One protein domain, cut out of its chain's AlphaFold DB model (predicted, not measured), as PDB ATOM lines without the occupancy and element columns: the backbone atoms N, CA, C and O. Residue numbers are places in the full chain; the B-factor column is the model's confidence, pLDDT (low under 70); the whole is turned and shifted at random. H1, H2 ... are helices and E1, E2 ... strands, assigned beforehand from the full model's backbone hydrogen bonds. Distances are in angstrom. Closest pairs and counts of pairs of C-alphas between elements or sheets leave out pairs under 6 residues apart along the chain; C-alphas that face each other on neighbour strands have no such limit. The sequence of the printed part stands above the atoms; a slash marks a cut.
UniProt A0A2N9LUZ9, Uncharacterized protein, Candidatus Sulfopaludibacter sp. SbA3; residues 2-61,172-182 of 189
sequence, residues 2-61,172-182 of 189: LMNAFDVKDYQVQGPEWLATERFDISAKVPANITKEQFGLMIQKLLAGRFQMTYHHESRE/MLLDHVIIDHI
ATOM      1  N   LEU A   2     -30.856  37.752  13.613       81.62
ATOM      2  CA  LEU A   2     -31.147  37.658  12.169       81.62
ATOM      3  C   LEU A   2     -31.530  39.005  11.530       81.62
ATOM      4  O   LEU A   2     -30.935  39.395  10.535       81.62
ATOM      5  N   MET A   3     -32.415  39.778  12.166       81.00
ATOM      6  CA  MET A   3     -32.770  41.139  11.719       81.00
ATOM      7  C   MET A   3     -31.549  42.044  11.525       81.00
ATOM      8  O   MET A   3     -31.458  42.759  10.538       81.00
ATOM      9  N   ASN A   4     -30.585  41.989  12.452       80.38
ATOM     10  CA  ASN A   4     -29.368  42.801  12.386       80.38
ATOM     11  C   ASN A   4     -28.396  42.285  11.318       80.38
ATOM     12  O   ASN A   4     -27.644  43.074  10.760       80.38
ATOM     13  N   ALA A   5     -28.396  40.973  11.055       83.69
ATOM     14  CA  ALA A   5     -27.554  40.354  10.037       83.69
ATOM     15  C   ALA A   5     -27.943  40.824   8.630       83.69
ATOM     16  O   ALA A   5     -27.068  41.073   7.807       83.69
ATOM     17  N   PHE A   6     -29.246  40.957   8.380       82.88
ATOM     18  CA  PHE A   6     -29.808  41.269   7.064       82.88
ATOM     19  C   PHE A   6     -30.351  42.698   6.933       82.88
ATOM     20  O   PHE A   6     -30.786  43.087   5.859       82.88
ATOM     21  N   ASP A   7     -30.319  43.476   8.015       81.31
ATOM     22  CA  ASP A   7     -30.948  44.797   8.128       81.31
ATOM     23  C   ASP A   7     -32.440  44.820   7.744       81.31
ATOM     24  O   ASP A   7     -32.923  45.697   7.031       81.31
ATOM     25  N   VAL A   8     -33.186  43.832   8.240       81.44
ATOM     26  CA  VAL A   8     -34.612  43.642   7.940       81.44
ATOM     27  C   VAL A   8     -35.481  43.666   9.199       81.44
ATOM     28  O   VAL A   8     -35.007  43.480  10.322       81.44
ATOM     29  N   LYS A   9     -36.785  43.895   9.024       76.38
ATOM     30  CA  LYS A   9     -37.805  43.783  10.076       76.38
ATOM     31  C   LYS A   9     -38.203  42.323  10.310       76.38
ATOM     32  O   LYS A   9     -38.005  41.474   9.451       76.38
ATOM     33  N   ASP A  10     -38.824  42.049  11.456       75.00
ATOM     34  CA  ASP A  10     -39.229  40.690  11.857       75.00
ATOM     35  C   ASP A  10     -40.080  39.973  10.808       75.00
ATOM     36  O   ASP A  10     -39.770  38.868  10.382       75.00
ATOM     37  N   TYR A  11     -41.086  40.668  10.281       76.62
ATOM     38  CA  TYR A  11     -41.997  40.132   9.272       76.62
ATOM     39  C   TYR A  11     -41.337  39.829   7.909       76.62
ATOM     40  O   TYR A  11     -42.011  39.335   7.005       76.62
ATOM     41  N   GLN A  12     -40.058  40.181   7.719       77.62
ATOM     42  CA  GLN A  12     -39.285  39.918   6.499       77.62
ATOM     43  C   GLN A  12     -38.396  38.675   6.612       77.62
ATOM     44  O   GLN A  12     -37.795  38.278   5.616       77.62
ATOM     45  N   VAL A  13     -38.283  38.076   7.799       84.00
ATOM     46  CA  VAL A  13     -37.518  36.846   8.008       84.00
ATOM     47  C   VAL A  13     -38.498  35.696   8.170       84.00
ATOM     48  O   VAL A  13     -39.397  35.748   9.005       84.00
ATOM     49  N   GLN A  14     -38.321  34.641   7.383       86.19
ATOM     50  CA  GLN A  14     -39.025  33.375   7.578       86.19
ATOM     51  C   GLN A  14     -38.006  32.257   7.734       86.19
ATOM     52  O   GLN A  14     -36.934  32.289   7.137       86.19
ATOM     53  N   GLY A  15     -38.346  31.261   8.537       86.25
ATOM     54  CA  GLY A  15     -37.504  30.098   8.756       86.25
ATOM     55  C   GLY A  15     -38.225  29.055   9.602       86.25
ATOM     56  O   GLY A  15     -39.428  29.186   9.845       86.25
ATOM     57  N   PRO A  16     -37.507  28.017  10.055       82.94
ATOM     58  CA  PRO A  16     -38.076  26.960  10.882       82.94
ATOM     59  C   PRO A  16     -38.784  27.503  12.133       82.94
ATOM     60  O   PRO A  16     -38.273  28.420  12.775       82.94
ATOM     61  N   GLU A  17     -39.912  26.898  12.530       83.38
ATOM     62  CA  GLU A  17     -40.755  27.384  13.645       83.38
ATOM     63  C   GLU A  17     -39.987  27.605  14.956       83.38
ATOM     64  O   GLU A  17     -40.293  28.518  15.723       83.38
ATOM     65  N   TRP A  18     -38.949  26.805  15.202       84.81
ATOM     66  CA  TRP A  18     -38.135  26.913  16.409       84.81
ATOM     67  C   TRP A  18     -37.382  28.245  16.527       84.81
ATOM     68  O   TRP A  18     -37.050  28.643  17.638       84.81
ATOM     69  N   LEU A  19     -37.152  28.976  15.427       83.19
ATOM     70  CA  LEU A  19     -36.529  30.305  15.472       83.19
ATOM     71  C   LEU A  19     -37.380  31.333  16.229       83.19
ATOM     72  O   LEU A  19     -36.840  32.301  16.767       83.19
ATOM     73  N   ALA A  20     -38.701  31.138  16.290       77.75
ATOM     74  CA  ALA A  20     -39.592  32.027  17.026       77.75
ATOM     75  C   ALA A  20     -39.469  31.830  18.548       77.75
ATOM     76  O   ALA A  20     -39.534  32.804  19.307       77.75
ATOM     77  N   THR A  21     -39.255  30.588  18.989       81.38
ATOM     78  CA  THR A  21     -39.329  30.177  20.398       81.38
ATOM     79  C   THR A  21     -37.967  30.029  21.065       81.38
ATOM     80  O   THR A  21     -37.815  30.402  22.228       81.38
ATOM     81  N   GLU A  22     -36.967  29.517  20.353       81.88
ATOM     82  CA  GLU A  22     -35.638  29.286  20.905       81.88
ATOM     83  C   GLU A  22     -34.783  30.562  20.842       81.88
ATOM     84  O   GLU A  22     -34.935  31.440  19.983       81.88
ATOM     85  N   ARG A  23     -33.884  30.701  21.818       79.81
ATOM     86  CA  ARG A  23     -32.951  31.822  21.938       79.81
ATOM     87  C   ARG A  23     -31.556  31.256  22.145       79.81
ATOM     88  O   ARG A  23     -31.381  30.302  22.895       79.81
ATOM     89  N   PHE A  24     -30.581  31.869  21.487       78.62
ATOM     90  CA  PHE A  24     -29.182  31.473  21.558       78.62
ATOM     91  C   PHE A  24     -28.343  32.673  21.964       78.62
ATOM     92  O   PHE A  24     -28.481  33.750  21.379       78.62
ATOM     93  N   ASP A  25     -27.451  32.458  22.924       76.62
ATOM     94  CA  ASP A  25     -26.418  33.421  23.274       76.62
ATOM     95  C   ASP A  25     -25.149  33.124  22.482       76.62
ATOM     96  O   ASP A  25     -24.609  32.016  22.498       76.62
ATOM     97  N   ILE A  26     -24.659  34.137  21.771       75.25
ATOM     98  CA  ILE A  26     -23.438  34.046  20.975       75.25
ATOM     99  C   ILE A  26     -22.473  35.109  21.475       75.25
ATOM    100  O   ILE A  26     -22.694  36.306  21.303       75.25
ATOM    101  N   SER A  27     -21.367  34.652  22.056       79.31
ATOM    102  CA  SER A  27     -20.228  35.508  22.372       79.31
ATOM    103  C   SER A  27     -19.243  35.495  21.204       79.31
ATOM    104  O   SER A  27     -18.782  34.434  20.769       79.31
ATOM    105  N   ALA A  28     -18.945  36.678  20.671       78.31
ATOM    106  CA  ALA A  28     -18.008  36.880  19.573       78.31
ATOM    107  C   ALA A  28     -17.206  38.167  19.792       78.31
ATOM    108  O   ALA A  28     -17.699  39.134  20.371       78.31
ATOM    109  N   LYS A  29     -15.956  38.183  19.319       82.81
ATOM    110  CA  LYS A  29     -15.104  39.376  19.371       82.81
ATOM    111  C   LYS A  29     -15.363  40.243  18.150       82.81
ATOM    112  O   LYS A  29     -15.310  39.765  17.020       82.81
ATOM    113  N   VAL A  30     -15.600  41.521  18.403       81.56
ATOM    114  CA  VAL A  30     -15.905  42.514  17.380       81.56
ATOM    115  C   VAL A  30     -14.722  43.485  17.285       81.56
ATOM    116  O   VAL A  30     -14.344  44.055  18.311       81.56
ATOM    117  N   PRO A  31     -14.086  43.650  16.111       82.88
ATOM    118  CA  PRO A  31     -13.002  44.611  15.943       82.88
ATOM    119  C   PRO A  31     -13.518  46.051  16.080       82.88
ATOM    120  O   PRO A  31     -14.681  46.339  15.804       82.88
ATOM    121  N   ALA A  32     -12.646  46.966  16.512       82.25
ATOM    122  CA  ALA A  32     -12.996  48.379  16.621       82.25
ATOM    123  C   ALA A  32     -13.248  49.003  15.234       82.25
ATOM    124  O   ALA A  32     -12.625  48.609  14.250       82.25
ATOM    125  N   ASN A  33     -14.101  50.033  15.187       85.69
ATOM    126  CA  ASN A  33     -14.320  50.887  14.012       85.69
ATOM    127  C   ASN A  33     -15.023  50.225  12.805       85.69
ATOM    128  O   ASN A  33     -14.705  50.524  11.655       85.69
ATOM    129  N   ILE A  34     -15.994  49.347  13.054       87.44
ATOM    130  CA  ILE A  34     -16.808  48.725  11.998       87.44
ATOM    131  C   ILE A  34     -18.116  49.471  11.728       87.44
ATOM    132  O   ILE A  34     -18.771  49.978  12.639       87.44
ATOM    133  N   THR A  35     -18.525  49.488  10.460       87.38
ATOM    134  CA  THR A  35     -19.837  49.999  10.045       87.38
ATOM    135  C   THR A  35     -20.946  48.987  10.356       87.38
ATOM    136  O   THR A  35     -20.699  47.794  10.545       87.38
ATOM    137  N   LYS A  36     -22.203  49.447  10.373       80.81
ATOM    138  CA  LYS A  36     -23.380  48.581  10.563       80.81
ATOM    139  C   LYS A  36     -23.449  47.462   9.515       80.81
ATOM    140  O   LYS A  36     -23.733  46.318   9.855       80.81
ATOM    141  N   GLU A  37     -23.139  47.785   8.263       83.00
ATOM    142  CA  GLU A  37     -23.108  46.833   7.145       83.00
ATOM    143  C   GLU A  37     -22.039  45.755   7.358       83.00
ATOM    144  O   GLU A  37     -22.309  44.562   7.223       83.00
ATOM    145  N   GLN A  38     -20.833  46.164   7.768       86.12
ATOM    146  CA  GLN A  38     -19.748  45.237   8.089       86.12
ATOM    147  C   GLN A  38     -20.122  44.326   9.261       86.12
ATOM    148  O   GLN A  38     -19.862  43.124   9.213       86.12
ATOM    149  N   PHE A  39     -20.774  44.877  10.286       86.44
ATOM    150  CA  PHE A  39     -21.268  44.102  11.417       86.44
ATOM    151  C   PHE A  39     -22.312  43.060  10.988       86.44
ATOM    152  O   PHE A  39     -22.191  41.891  11.357       86.44
ATOM    153  N   GLY A  40     -23.281  43.444  10.150       87.06
ATOM    154  CA  GLY A  40     -24.277  42.526   9.592       87.06
ATOM    155  C   GLY A  40     -23.635  41.361   8.833       87.06
ATOM    156  O   GLY A  40     -23.925  40.199   9.118       87.06
ATOM    157  N   LEU A  41     -22.664  41.650   7.959       86.81
ATOM    158  CA  LEU A  41     -21.911  40.629   7.217       86.81
ATOM    159  C   LEU A  41     -21.125  39.676   8.129       86.81
ATOM    160  O   LEU A  41     -21.038  38.480   7.847       86.81
ATOM    161  N   MET A  42     -20.556  40.171   9.232       88.50
ATOM    162  CA  MET A  42     -19.883  39.314  10.214       88.50
ATOM    163  C   MET A  42     -20.865  38.355  10.892       88.50
ATOM    164  O   MET A  42     -20.541  37.179  11.063       88.50
ATOM    165  N   ILE A  43     -22.067  38.828  11.236       88.25
ATOM    166  CA  ILE A  43     -23.126  37.979  11.794       88.25
ATOM    167  C   ILE A  43     -23.548  36.916  10.779       88.25
ATOM    168  O   ILE A  43     -23.632  35.747  11.145       88.25
ATOM    169  N   GLN A  44     -23.769  37.292   9.515       87.75
ATOM    170  CA  GLN A  44     -24.125  36.336   8.461       87.75
ATOM    171  C   GLN A  44     -23.072  35.227   8.337       87.75
ATOM    172  O   GLN A  44     -23.420  34.049   8.340       87.75
ATOM    173  N   LYS A  45     -21.779  35.586   8.309       88.81
ATOM    174  CA  LYS A  45     -20.675  34.614   8.267       88.81
ATOM    175  C   LYS A  45     -20.622  33.721   9.505       88.81
ATOM    176  O   LYS A  45     -20.378  32.525   9.374       88.81
ATOM    177  N   LEU A  46     -20.849  34.278  10.695       89.50
ATOM    178  CA  LEU A  46     -20.879  33.501  11.933       89.50
ATOM    179  C   LEU A  46     -22.026  32.490  11.917       89.50
ATOM    180  O   LEU A  46     -21.806  31.333  12.256       89.50
ATOM    181  N   LEU A  47     -23.227  32.910  11.515       89.44
ATOM    182  CA  LEU A  47     -24.398  32.036  11.436       89.44
ATOM    183  C   LEU A  47     -24.215  30.945  10.374       89.44
ATOM    184  O   LEU A  47     -24.506  29.784  10.647       89.44
ATOM    185  N   ALA A  48     -23.657  31.290   9.211       89.12
ATOM    186  CA  ALA A  48     -23.320  30.319   8.174       89.12
ATOM    187  C   ALA A  48     -22.276  29.297   8.657       89.12
ATOM    188  O   ALA A  48     -22.428  28.108   8.424       89.12
ATOM    189  N   GLY A  49     -21.232  29.732   9.371       87.81
ATOM    190  CA  GLY A  49     -20.189  28.824   9.861       87.81
ATOM    191  C   GLY A  49     -20.628  27.962  11.047       87.81
ATOM    192  O   GLY A  49     -20.412  26.751  11.054       87.81
ATOM    193  N   ARG A  50     -21.248  28.575  12.061       88.56
ATOM    194  CA  ARG A  50     -21.588  27.890  13.316       88.56
ATOM    195  C   ARG A  50     -22.878  27.102  13.242       88.56
ATOM    196  O   ARG A  50     -22.940  26.021  13.796       88.56
ATOM    197  N   PHE A  51     -23.889  27.632  12.573       88.69
ATOM    198  CA  PHE A  51     -25.212  27.013  12.523       88.69
ATOM    199  C   PHE A  51     -25.523  26.442  11.136       88.69
ATOM    200  O   PHE A  51     -26.680  26.153  10.851       88.69
ATOM    201  N   GLN A  52     -24.514  26.349  10.256       89.12
ATOM    202  CA  GLN A  52     -24.656  25.886   8.868       89.12
ATOM    203  C   GLN A  52     -25.804  26.600   8.133       89.12
ATOM    204  O   GLN A  52     -26.497  26.017   7.305       89.12
ATOM    205  N   MET A  53     -26.033  27.875   8.473       91.00
ATOM    206  CA  MET A  53     -27.191  28.613   7.988       91.00
ATOM    207  C   MET A  53     -27.099  28.833   6.476       91.00
ATOM    208  O   MET A  53     -26.169  29.489   5.999       91.00
ATOM    209  N   THR A  54     -28.107  28.369   5.741       90.25
ATOM    210  CA  THR A  54     -28.315  28.694   4.327       90.25
ATOM    211  C   THR A  54     -29.591  29.502   4.166       90.25
ATOM    212  O   THR A  54     -30.567  29.305   4.893       90.25
ATOM    213  N   TYR A  55     -29.579  30.434   3.220       90.12
ATOM    214  CA  TYR A  55     -30.711  31.309   2.967       90.12
ATOM    215  C   TYR A  55     -30.755  31.731   1.503       90.12
ATOM    216  O   TYR A  55     -29.732  31.750   0.812       90.12
ATOM    217  N   HIS A  56     -31.929  32.169   1.072       88.19
ATOM    218  CA  HIS A  56     -32.106  32.868  -0.188       88.19
ATOM    219  C   HIS A  56     -33.048  34.060  -0.021       88.19
ATOM    220  O   HIS A  56     -33.827  34.162   0.929       88.19
ATOM    221  N   HIS A  57     -32.951  34.987  -0.971       82.81
ATOM    222  CA  HIS A  57     -33.887  36.095  -1.080       82.81
ATOM    223  C   HIS A  57     -35.062  35.658  -1.943       82.81
ATOM    224  O   HIS A  57     -34.870  35.228  -3.084       82.81
ATOM    225  N   GLU A  58     -36.277  35.798  -1.424       77.81
ATOM    226  CA  GLU A  58     -37.480  35.447  -2.168       77.81
ATOM    227  C   GLU A  58     -38.216  36.705  -2.630       77.81
ATOM    228  O   GLU A  58     -38.560  37.594  -1.850       77.81
ATOM    229  N   SER A  59     -38.495  36.775  -3.932       72.25
ATOM    230  CA  SER A  59     -39.401  37.781  -4.483       72.25
ATOM    231  C   SER A  59     -40.815  37.224  -4.500       72.25
ATOM    232  O   SER A  59     -41.121  36.341  -5.294       72.25
ATOM    233  N   ARG A  60     -41.689  37.771  -3.655       69.00
ATOM    234  CA  ARG A  60     -43.116  37.431  -3.670       69.00
ATOM    235  C   ARG A  60     -43.916  38.486  -4.420       69.00
ATOM    236  O   ARG A  60     -43.695  39.689  -4.250       69.00
ATOM    237  N   GLU A  61     -44.854  38.036  -5.246       71.62
ATOM    238  CA  GLU A  61     -45.889  38.912  -5.786       71.62
ATOM    239  C   GLU A  61     -46.839  39.313  -4.663       71.62
ATOM    240  O   GLU A  61     -47.353  38.465  -3.932       71.62
ATOM    241  N   MET A 172     -38.687  45.475  -4.988       46.09
ATOM    242  CA  MET A 172     -38.344  46.891  -4.815       46.09
ATOM    243  C   MET A 172     -38.501  47.469  -3.400       46.09
ATOM    244  O   MET A 172     -38.043  48.586  -3.191       46.09
ATOM    245  N   LEU A 173     -39.162  46.799  -2.445       52.09
ATOM    246  CA  LEU A 173     -39.603  47.499  -1.219       52.09
ATOM    247  C   LEU A 173     -39.209  46.827   0.091       52.09
ATOM    248  O   LEU A 173     -39.064  47.522   1.092       52.09
ATOM    249  N   LEU A 174     -39.045  45.505   0.109       55.50
ATOM    250  CA  LEU A 174     -38.687  44.747   1.305       55.50
ATOM    251  C   LEU A 174     -37.937  43.486   0.858       55.50
ATOM    252  O   LEU A 174     -38.548  42.623   0.230       55.50
ATOM    253  N   ASP A 175     -36.648  43.363   1.180       65.00
ATOM    254  CA  ASP A 175     -35.926  42.092   1.059       65.00
ATOM    255  C   ASP A 175     -36.565  41.071   2.010       65.00
ATOM    256  O   ASP A 175     -36.630  41.318   3.214       65.00
ATOM    257  N   HIS A 176     -37.094  39.963   1.482       72.88
ATOM    258  CA  HIS A 176     -37.532  38.820   2.293       72.88
ATOM    259  C   HIS A 176     -36.398  37.814   2.338       72.88
ATOM    260  O   HIS A 176     -35.945  37.351   1.291       72.88
ATOM    261  N   VAL A 177     -35.955  37.481   3.544       84.62
ATOM    262  CA  VAL A 177     -34.892  36.507   3.773       84.62
ATOM    263  C   VAL A 177     -35.533  35.216   4.247       84.62
ATOM    264  O   VAL A 177     -36.110  35.157   5.337       84.62
ATOM    265  N   ILE A 178     -35.437  34.185   3.415       86.88
ATOM    266  CA  ILE A 178     -35.903  32.842   3.740       86.88
ATOM    267  C   ILE A 178     -34.705  32.042   4.229       86.88
ATOM    268  O   ILE A 178     -33.745  31.839   3.489       86.88
ATOM    269  N   ILE A 179     -34.755  31.608   5.484       89.12
ATOM    270  CA  ILE A 179     -33.770  30.701   6.063       89.12
ATOM    271  C   ILE A 179     -34.162  29.277   5.666       89.12
ATOM    272  O   ILE A 179     -35.063  28.686   6.261       89.12
ATOM    273  N   ASP A 180     -33.490  28.745   4.648       84.81
ATOM    274  CA  ASP A 180     -33.721  27.394   4.122       84.81
ATOM    275  C   ASP A 180     -33.325  26.323   5.130       84.81
ATOM    276  O   ASP A 180     -33.999  25.307   5.304       84.81
ATOM    277  N   HIS A 181     -32.201  26.561   5.795       86.88
ATOM    278  CA  HIS A 181     -31.644  25.647   6.763       86.88
ATOM    279  C   HIS A 181     -30.880  26.425   7.821       86.88
ATOM    280  O   HIS A 181     -30.189  27.400   7.528       86.88
ATOM    281  N   ILE A 182     -31.014  25.969   9.056       87.19
ATOM    282  CA  ILE A 182     -30.191  26.383  10.179       87.19
ATOM    283  C   ILE A 182     -30.213  25.243  11.196       87.19
ATOM    284  O   ILE A 182     -31.266  24.661  11.478       87.19
TER     285      ILE A 182
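Overview. This is residues 2 to 61 and 172 to 182 of the 189 residues of an uncharacterized protein of Candidatus Sulfopaludibacter sp. SbA3 (UniProt A0A2N9LUZ9). An antiparallel sheet, E1 and E2, long helix H3 and short H1, packed on H3, make a triangle; a wide loop joins H2 to H3. The 71 printed residues, under half in named elements, hold three helices, then two strands, class mixed. The whole is compact, radius of gyration of the C-alphas 12.8 A, spanning 41 by 28 by 18 A.

Arrangement. E1, residues 54 to 57, and E2, residues 177 to 181, are antiparallel; N 56 and O 178, 3.0 A apart, are within hydrogen-bond range. H1, residues 2 to 6, touches residues 39 to 44 alone of H3, residues 36 to 50; C-alphas 5 and 40 are closest, 4.0 A. H2, residues 18 to 21, between long links, touches no helix. In H1 and H3 every O i to N i+4 pair is within hydrogen-bond range.

Along the chain. H3, 21.0 A from first to last C-alpha, begins at (-23.380, 48.581, 10.563); E2 ends at (-31.644, 25.647, 6.763).

Size, cuts and confidence. C-alphas 61 and 172, across the cut, are 11.0 A apart; pLDDT is under 70 at residues 60 and 172 to 175.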